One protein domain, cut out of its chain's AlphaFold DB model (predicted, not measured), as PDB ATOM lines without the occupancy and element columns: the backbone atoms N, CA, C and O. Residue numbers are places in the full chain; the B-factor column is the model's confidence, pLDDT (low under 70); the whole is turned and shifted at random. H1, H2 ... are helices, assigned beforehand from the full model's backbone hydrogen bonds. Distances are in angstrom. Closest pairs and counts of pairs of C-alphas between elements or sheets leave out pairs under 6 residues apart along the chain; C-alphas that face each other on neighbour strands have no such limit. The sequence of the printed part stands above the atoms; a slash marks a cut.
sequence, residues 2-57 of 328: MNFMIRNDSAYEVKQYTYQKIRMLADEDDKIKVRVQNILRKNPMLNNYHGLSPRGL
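This is residues 2 to 57 of the 328 residues of an uncharacterized protein of Callosobruchus maculatus (UniProt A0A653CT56). Two longer helices, H2 and H3, meet near their ends as a V, and two short helices, H1 and H4, lie at its open side. The printed part has 56 residues with four named helices, H1 to H4 in chain order, and no named strand: all helix. It is compact, with a radius of gyration of the C-alphas of 11.1 A and spans of 32 by 22 by 15 A.

H1 is residues 2 to 6, beginning at C-alpha 2 (-40.829, 34.453, 5.843). H2 is residues 12 to 28, 24.8 A long. H3 is residues 30 to 42, 18.3 A long. H4, residues 49 to 52, ends at C-alpha 52 (-31.155, 31.485, 9.561).

H1 and H2 only just touch, with 3 pairs of C-alphas within 8 A, the closest Met 5 and Lys 15 at 5.8 A; H2 does so with residues 15 to 19 alone. H2 and H3 touch only at the corner, closest at C-alphas 26 and 33, 4.2 A, a steep tilt of 49 degrees, opposite ways. H4 is close to but not clearly touching H1, the closest C-alphas, Met 5 and Gly 51, being 6.2 A apart. H1 and H3 are apart. Every O i to N i+4 pair is within hydrogen-bond range in H2 and H3; H1 has 0 of 1, but 2 of 2 O i to N i+3 pairs, and H4 is too short for an i+4 pair.

The farthest C-alphas, Ser 10 and Asp 30, are 32.1 A apart. The printed part has no cut and no long link. pLDDT is under 70 at residues 2 to 3, 5 and 8 to 10.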
ATOM      1  N   MET A   2     -42.137  35.133   6.001       66.19
ATOM      2  CA  MET A   2     -40.829  34.453   5.843       66.19
ATOM      3  C   MET A   2     -40.124  34.654   4.490       66.19
ATOM      4  O   MET A   2     -38.905  34.733   4.470       66.19
ATOM      5  N   ASN A   3     -40.852  34.821   3.380       69.62
ATOM      6  CA  ASN A   3     -40.234  35.102   2.071       69.62
ATOM      7  C   ASN A   3     -39.439  36.426   2.039       69.62
ATOM      8  O   ASN A   3     -38.581  36.593   1.178       69.62
ATOM      9  N   PHE A   4     -39.686  37.344   2.986       72.56
ATOM     10  CA  PHE A   4     -38.901  38.571   3.152       72.56
ATOM     11  C   PHE A   4     -37.446  38.277   3.558       72.56
ATOM     12  O   PHE A   4     -36.546  39.015   3.176       72.56
ATOM     13  N   MET A   5     -37.189  37.152   4.239       69.88
ATOM     14  CA  MET A   5     -35.832  36.741   4.632       69.88
ATOM     15  C   MET A   5     -34.970  36.277   3.445       69.88
ATOM     16  O   MET A   5     -33.757  36.196   3.584       69.88
ATOM     17  N   ILE A   6     -35.575  36.000   2.281       72.38
ATOM     18  CA  ILE A   6     -34.871  35.545   1.065       72.38
ATOM     19  C   ILE A   6     -34.406  36.734   0.212       72.38
ATOM     20  O   ILE A   6     -33.476  36.612  -0.580       72.38
ATOM     21  N   ARG A   7     -35.061  37.898   0.331       72.56
ATOM     22  CA  ARG A   7     -34.754  39.059  -0.512       72.56
ATOM     23  C   ARG A   7     -33.410  39.662  -0.132       72.56
ATOM     24  O   ARG A   7     -33.132  39.855   1.049       72.56
ATOM     25  N   ASN A   8     -32.606  40.027  -1.126       66.25
ATOM     26  CA  ASN A   8     -31.339  40.720  -0.919       66.25
ATOM     27  C   ASN A   8     -31.582  42.228  -0.723       66.25
ATOM     28  O   ASN A   8     -31.281  43.042  -1.583       66.25
ATOM     29  N   ASP A   9     -32.266  42.562   0.370       67.81
ATOM     30  CA  ASP A   9     -32.587  43.930   0.783       67.81
ATOM     31  C   ASP A   9     -31.513  44.481   1.745       67.81
ATOM     32  O   ASP A   9     -30.998  43.704   2.567       67.81
ATOM     33  N   SER A  10     -31.214  45.784   1.657       66.69
ATOM     34  CA  SER A  10     -30.260  46.517   2.509       66.69
ATOM     35  C   SER A  10     -30.750  46.651   3.956       66.69
ATOM     36  O   SER A  10     -29.941  46.810   4.868       66.69
ATOM     37  N   ALA A  11     -32.051  46.468   4.207       77.06
ATOM     38  CA  ALA A  11     -32.656  46.487   5.539       77.06
ATOM     39  C   ALA A  11     -32.364  45.208   6.370       77.06
ATOM     40  O   ALA A  11     -33.267  44.451   6.750       77.06
ATOM     41  N   TYR A  12     -31.089  44.937   6.672       82.19
ATOM     42  CA  TYR A  12     -30.657  43.747   7.425       82.19
ATOM     43  C   TYR A  12     -31.195  43.701   8.867       82.19
ATOM     44  O   TYR A  12     -31.402  42.612   9.412       82.19
ATOM     45  N   GLU A  13     -31.481  44.855   9.467       84.44
ATOM     46  CA  GLU A  13     -32.062  44.960  10.810       84.44
ATOM     47  C   GLU A  13     -33.521  44.496  10.852       84.44
ATOM     48  O   GLU A  13     -33.904  43.717  11.726       84.44
ATOM     49  N   VAL A  14     -34.315  44.831   9.831       85.62
ATOM     50  CA  VAL A  14     -35.712  44.379   9.712       85.62
ATOM     51  C   VAL A  14     -35.790  42.859   9.528       85.62
ATOM     52  O   VAL A  14     -36.681  42.195  10.073       85.62
ATOM     53  N   LYS A  15     -34.832  42.269   8.800       86.56
ATOM     54  CA  LYS A  15     -34.716  40.805   8.673       86.56
ATOM     55  C   LYS A  15     -34.421  40.156  10.021       86.56
ATOM     56  O   LYS A  15     -35.092  39.190  10.382       86.56
ATOM     57  N   GLN A  16     -33.465  40.703  10.770       86.69
ATOM     58  CA  GLN A  16     -33.128  40.202  12.098       86.69
ATOM     59  C   GLN A  16     -34.314  40.315  13.057       86.69
ATOM     60  O   GLN A  16     -34.665  39.338  13.719       86.69
ATOM     61  N   TYR A  17     -34.978  41.470  13.082       87.62
ATOM     62  CA  TYR A  17     -36.193  41.692  13.857       87.62
ATOM     63  C   TYR A  17     -37.254  40.626  13.557       87.62
ATOM     64  O   TYR A  17     -37.774  39.966  14.458       87.62
ATOM     65  N   THR A  18     -37.538  40.415  12.270       87.75
ATOM     66  CA  THR A  18     -38.543  39.452  11.805       87.75
ATOM     67  C   THR A  18     -38.186  38.034  12.243       87.75
ATOM     68  O   THR A  18     -39.043  37.303  12.739       87.75
ATOM     69  N   TYR A  19     -36.915  37.656  12.099       87.94
ATOM     70  CA  TYR A  19     -36.407  36.358  12.523       87.94
ATOM     71  C   TYR A  19     -36.573  36.140  14.033       87.94
ATOM     72  O   TYR A  19     -37.144  35.130  14.453       87.94
ATOM     73  N   GLN A  20     -36.159  37.111  14.854       88.38
ATOM     74  CA  GLN A  20     -36.294  37.036  16.312       88.38
ATOM     75  C   GLN A  20     -37.762  36.992  16.745       88.38
ATOM     76  O   GLN A  20     -38.126  36.186  17.598       88.38
ATOM     77  N   LYS A  21     -38.639  37.785  16.117       89.06
ATOM     78  CA  LYS A  21     -40.074  37.788  16.434       89.06
ATOM     79  C   LYS A  21     -40.729  36.443  16.119       89.06
ATOM     80  O   LYS A  21     -41.493  35.935  16.934       89.06
ATOM     81  N   ILE A  22     -40.412  35.840  14.969       89.06
ATOM     82  CA  ILE A  22     -40.909  34.504  14.606       89.06
ATOM     83  C   ILE A  22     -40.425  33.463  15.614       89.06
ATOM     84  O   ILE A  22     -41.214  32.625  16.043       89.06
ATOM     85  N   ARG A  23     -39.148  33.523  16.008       88.12
ATOM     86  CA  ARG A  23     -38.583  32.611  17.008       88.12
ATOM     87  C   ARG A  23     -39.273  32.766  18.362       88.12
ATOM     88  O   ARG A  23     -39.681  31.769  18.939       88.12
ATOM     89  N   MET A  24     -39.480  34.001  18.811       88.62
ATOM     90  CA  MET A  24     -40.199  34.306  20.046       88.62
ATOM     91  C   MET A  24     -41.623  33.727  20.037       88.62
ATOM     92  O   MET A  24     -42.035  33.118  21.017       88.62
ATOM     93  N   LEU A  25     -42.357  33.866  18.926       88.69
ATOM     94  CA  LEU A  25     -43.703  33.291  18.778       88.69
ATOM     95  C   LEU A  25     -43.684  31.755  18.711       88.69
ATOM     96  O   LEU A  25     -44.573  31.101  19.249       88.69
ATOM     97  N   ALA A  26     -42.677  31.172  18.057       89.31
ATOM     98  CA  ALA A  26     -42.503  29.724  17.979       89.31
ATOM     99  C   ALA A  26     -42.107  29.097  19.327       89.31
ATOM    100  O   ALA A  26     -42.411  27.931  19.561       89.31
ATOM    101  N   ASP A  27     -41.440  29.843  20.207       86.44
ATOM    102  CA  ASP A  27     -41.119  29.390  21.564       86.44
ATOM    103  C   ASP A  27     -42.348  29.429  22.498       86.44
ATOM    104  O   ASP A  27     -42.357  28.752  23.526       86.44
ATOM    105  N   GLU A  28     -43.389  30.192  22.144       83.12
ATOM    106  CA  GLU A  28     -44.618  30.335  22.933       83.12
ATOM    107  C   GLU A  28     -45.729  29.353  22.529       83.12
ATOM    108  O   GLU A  28     -46.403  28.811  23.405       83.12
ATOM    109  N   ASP A  29     -45.919  29.111  21.228       87.75
ATOM    110  CA  ASP A  29     -46.978  28.237  20.710       87.75
ATOM    111  C   ASP A  29     -46.404  27.080  19.879       87.75
ATOM    112  O   ASP A  29     -45.858  27.266  18.785       87.75
ATOM    113  N   ASP A  30     -46.622  25.854  20.360       90.44
ATOM    114  CA  ASP A  30     -46.225  24.621  19.679       90.44
ATOM    115  C   ASP A  30     -46.837  24.493  18.272       90.44
ATOM    116  O   ASP A  30     -46.197  23.972  17.354       90.44
ATOM    117  N   LYS A  31     -48.051  25.012  18.038       92.06
ATOM    118  CA  LYS A  31     -48.673  25.001  16.703       92.06
ATOM    119  C   LYS A  31     -47.910  25.900  15.737       92.06
ATOM    120  O   LYS A  31     -47.694  25.518  14.581       92.06
ATOM    121  N   ILE A  32     -47.499  27.085  16.194       90.81
ATOM    122  CA  ILE A  32     -46.677  28.006  15.403       90.81
ATOM    123  C   ILE A  32     -45.314  27.371  15.152       90.81
ATOM    124  O   ILE A  32     -44.865  27.350  14.008       90.81
ATOM    125  N   LYS A  33     -44.704  26.766  16.174       92.38
ATOM    126  CA  LYS A  33     -43.428  26.055  16.063       92.38
ATOM    127  C   LYS A  33     -43.444  24.990  14.973       92.38
ATOM    128  O   LYS A  33     -42.576  24.990  14.101       92.38
ATOM    129  N   VAL A  34     -44.461  24.128  14.963       93.81
ATOM    130  CA  VAL A  34     -44.614  23.076  13.947       93.81
ATOM    131  C   VAL A  34     -44.811  23.679  12.553       93.81
ATOM    132  O   VAL A  34     -44.201  23.218  11.587       93.81
ATOM    133  N   ARG A  35     -45.613  24.745  12.419       91.31
ATOM    134  CA  ARG A  35     -45.799  25.445  11.132       91.31
ATOM    135  C   ARG A  35     -44.498  26.066  10.624       91.31
ATOM    136  O   ARG A  35     -44.167  25.884   9.454       91.31
ATOM    137  N   VAL A  36     -43.752  26.748  11.491       89.81
ATOM    138  CA  VAL A  36     -42.447  27.354  11.186       89.81
ATOM    139  C   VAL A  36     -41.462  26.285  10.720       89.81
ATOM    140  O   VAL A  36     -40.871  26.421   9.651       89.81
ATOM    141  N   GLN A  37     -41.349  25.178  11.457       89.69
ATOM    142  CA  GLN A  37     -40.481  24.057  11.087       89.69
ATOM    143  C   GLN A  37     -40.874  23.432   9.743       89.69
ATOM    144  O   GLN A  37     -40.003  23.121   8.933       89.69
ATOM    145  N   ASN A  38     -42.172  23.288   9.467       91.44
ATOM    146  CA  ASN A  38     -42.652  22.767   8.189       91.44
ATOM    147  C   ASN A  38     -42.326  23.699   7.016       91.44
ATOM    148  O   ASN A  38     -41.958  23.215   5.947       91.44
ATOM    149  N   ILE A  39     -42.435  25.019   7.195       88.19
ATOM    150  CA  ILE A  39     -42.080  25.996   6.155       88.19
ATOM    151  C   ILE A  39     -40.572  25.970   5.887       88.19
ATOM    152  O   ILE A  39     -40.172  25.912   4.726       88.19
ATOM    153  N   LEU A  40     -39.748  25.943   6.942       87.94
ATOM    154  CA  LEU A  40     -38.294  25.841   6.812       87.94
ATOM    155  C   LEU A  40     -37.898  24.557   6.069       87.94
ATOM    156  O   LEU A  40     -37.146  24.613   5.105       87.94
ATOM    157  N   ARG A  41     -38.475  23.404   6.429       88.44
ATOM    158  CA  ARG A  41     -38.193  22.128   5.743       88.44
ATOM    159  C   ARG A  41     -38.595  22.126   4.267       88.44
ATOM    160  O   ARG A  41     -37.904  21.518   3.459       88.44
ATOM    161  N   LYS A  42     -39.708  22.777   3.913       89.19
ATOM    162  CA  LYS A  42     -40.216  22.824   2.531       89.19
ATOM    163  C   LYS A  42     -39.450  23.791   1.632       89.19
ATOM    164  O   LYS A  42     -39.515  23.640   0.417       89.19
ATOM    165  N   ASN A  43     -38.769  24.786   2.200       86.69
ATOM    166  CA  ASN A  43     -38.102  25.827   1.429       86.69
ATOM    167  C   ASN A  43     -36.577  25.815   1.671       86.69
ATOM    168  O   ASN A  43     -36.103  26.442   2.623       86.69
ATOM    169  N   PRO A  44     -35.789  25.146   0.809       83.00
ATOM    170  CA  PRO A  44     -34.339  25.034   0.981       83.00
ATOM    171  C   PRO A  44     -33.607  26.383   0.878       83.00
ATOM    172  O   PRO A  44     -32.529  26.532   1.443       83.00
ATOM    173  N   MET A  45     -34.204  27.390   0.227       81.44
ATOM    174  CA  MET A  45     -33.646  28.750   0.173       81.44
ATOM    175  C   MET A  45     -33.731  29.486   1.516       81.44
ATOM    176  O   MET A  45     -32.949  30.398   1.761       81.44
ATOM    177  N   LEU A  46     -34.672  29.101   2.386       81.31
ATOM    178  CA  LEU A  46     -34.784  29.621   3.754       81.31
ATOM    179  C   LEU A  46     -33.991  28.783   4.752       81.31
ATOM    180  O   LEU A  46     -33.430  29.320   5.703       81.31
ATOM    181  N   ASN A  47     -33.958  27.466   4.550       85.06
ATOM    182  CA  ASN A  47     -33.238  26.535   5.409       85.06
ATOM    183  C   ASN A  47     -31.761  26.429   5.014       85.06
ATOM    184  O   ASN A  47     -31.263  25.363   4.658       85.06
ATOM    185  N   ASN A  48     -31.069  27.561   5.069       84.94
ATOM    186  CA  ASN A  48     -29.628  27.648   4.912       84.94
ATOM    187  C   ASN A  48     -29.044  28.552   6.008       84.94
ATOM    188  O   ASN A  48     -29.753  29.333   6.649       84.94
ATOM    189  N   TYR A  49     -27.736  28.442   6.235       81.06
ATOM    190  CA  TYR A  49     -27.046  29.235   7.257       81.06
ATOM    191  C   TYR A  49     -27.171  30.744   7.015       81.06
ATOM    192  O   TYR A  49     -27.213  31.512   7.969       81.06
ATOM    193  N   HIS A  50     -27.283  31.163   5.752       80.19
ATOM    194  CA  HIS A  50     -27.426  32.565   5.375       80.19
ATOM    195  C   HIS A  50     -28.778  33.163   5.810       80.19
ATOM    196  O   HIS A  50     -28.821  34.249   6.379       80.19
ATOM    197  N   GLY A  51     -29.881  32.440   5.609       77.00
ATOM    198  CA  GLY A  51     -31.238  32.867   5.955       77.00
ATOM    199  C   GLY A  51     -31.577  32.702   7.437       77.00
ATOM    200  O   GLY A  51     -32.383  33.464   7.966       77.00
ATOM    201  N   LEU A  52     -30.951  31.741   8.126       81.06
ATOM    202  CA  LEU A  52     -31.155  31.485   9.561       81.06
ATOM    203  C   LEU A  52     -30.209  32.275  10.482       81.06
ATOM    204  O   LEU A  52     -30.348  32.201  11.705       81.06
ATOM    205  N   SER A  53     -29.262  33.030   9.919       79.94
ATOM    206  CA  SER A  53     -28.322  33.863  10.676       79.94
ATOM    207  C   SER A  53     -28.211  35.275  10.083       79.94
ATOM    208  O   SER A  53     -27.180  35.616   9.496       79.94
ATOM    209  N   PRO A  54     -29.243  36.126  10.240       80.50
ATOM    210  CA  PRO A  54     -29.167  37.513   9.798       80.50
ATOM    211  C   PRO A  54     -28.090  38.282  10.583       80.50
ATOM    212  O   PRO A  54     -27.886  38.060  11.776       80.50
ATOM    213  N   ARG A  55     -27.402  39.222   9.920       79.56
ATOM    214  CA  ARG A  55     -26.287  39.998  10.507       79.56
ATOM    215  C   ARG A  55     -26.724  40.999  11.595       79.56
ATOM    216  O   ARG A  55     -25.902  41.348  12.444       79.56
ATOM    217  N   GLY A  56     -27.983  41.444  11.575       79.19
ATOM    218  CA  GLY A  56     -28.489  42.548  12.403       79.19
ATOM    219  C   GLY A  56     -28.367  42.350  13.918       79.19
ATOM    220  O   GLY A  56     -28.101  41.252  14.423       79.19
ATOM    221  N   LEU A  57     -28.543  43.443  14.655       79.56
ATOM    222  CA  LEU A  57     -28.498  43.498  16.118       79.56
ATOM    223  C   LEU A  57     -29.891  43.596  16.761       79.56
ATOM    224  O   LEU A  57     -30.015  43.331  17.955       79.56
TER     225      LEU A  57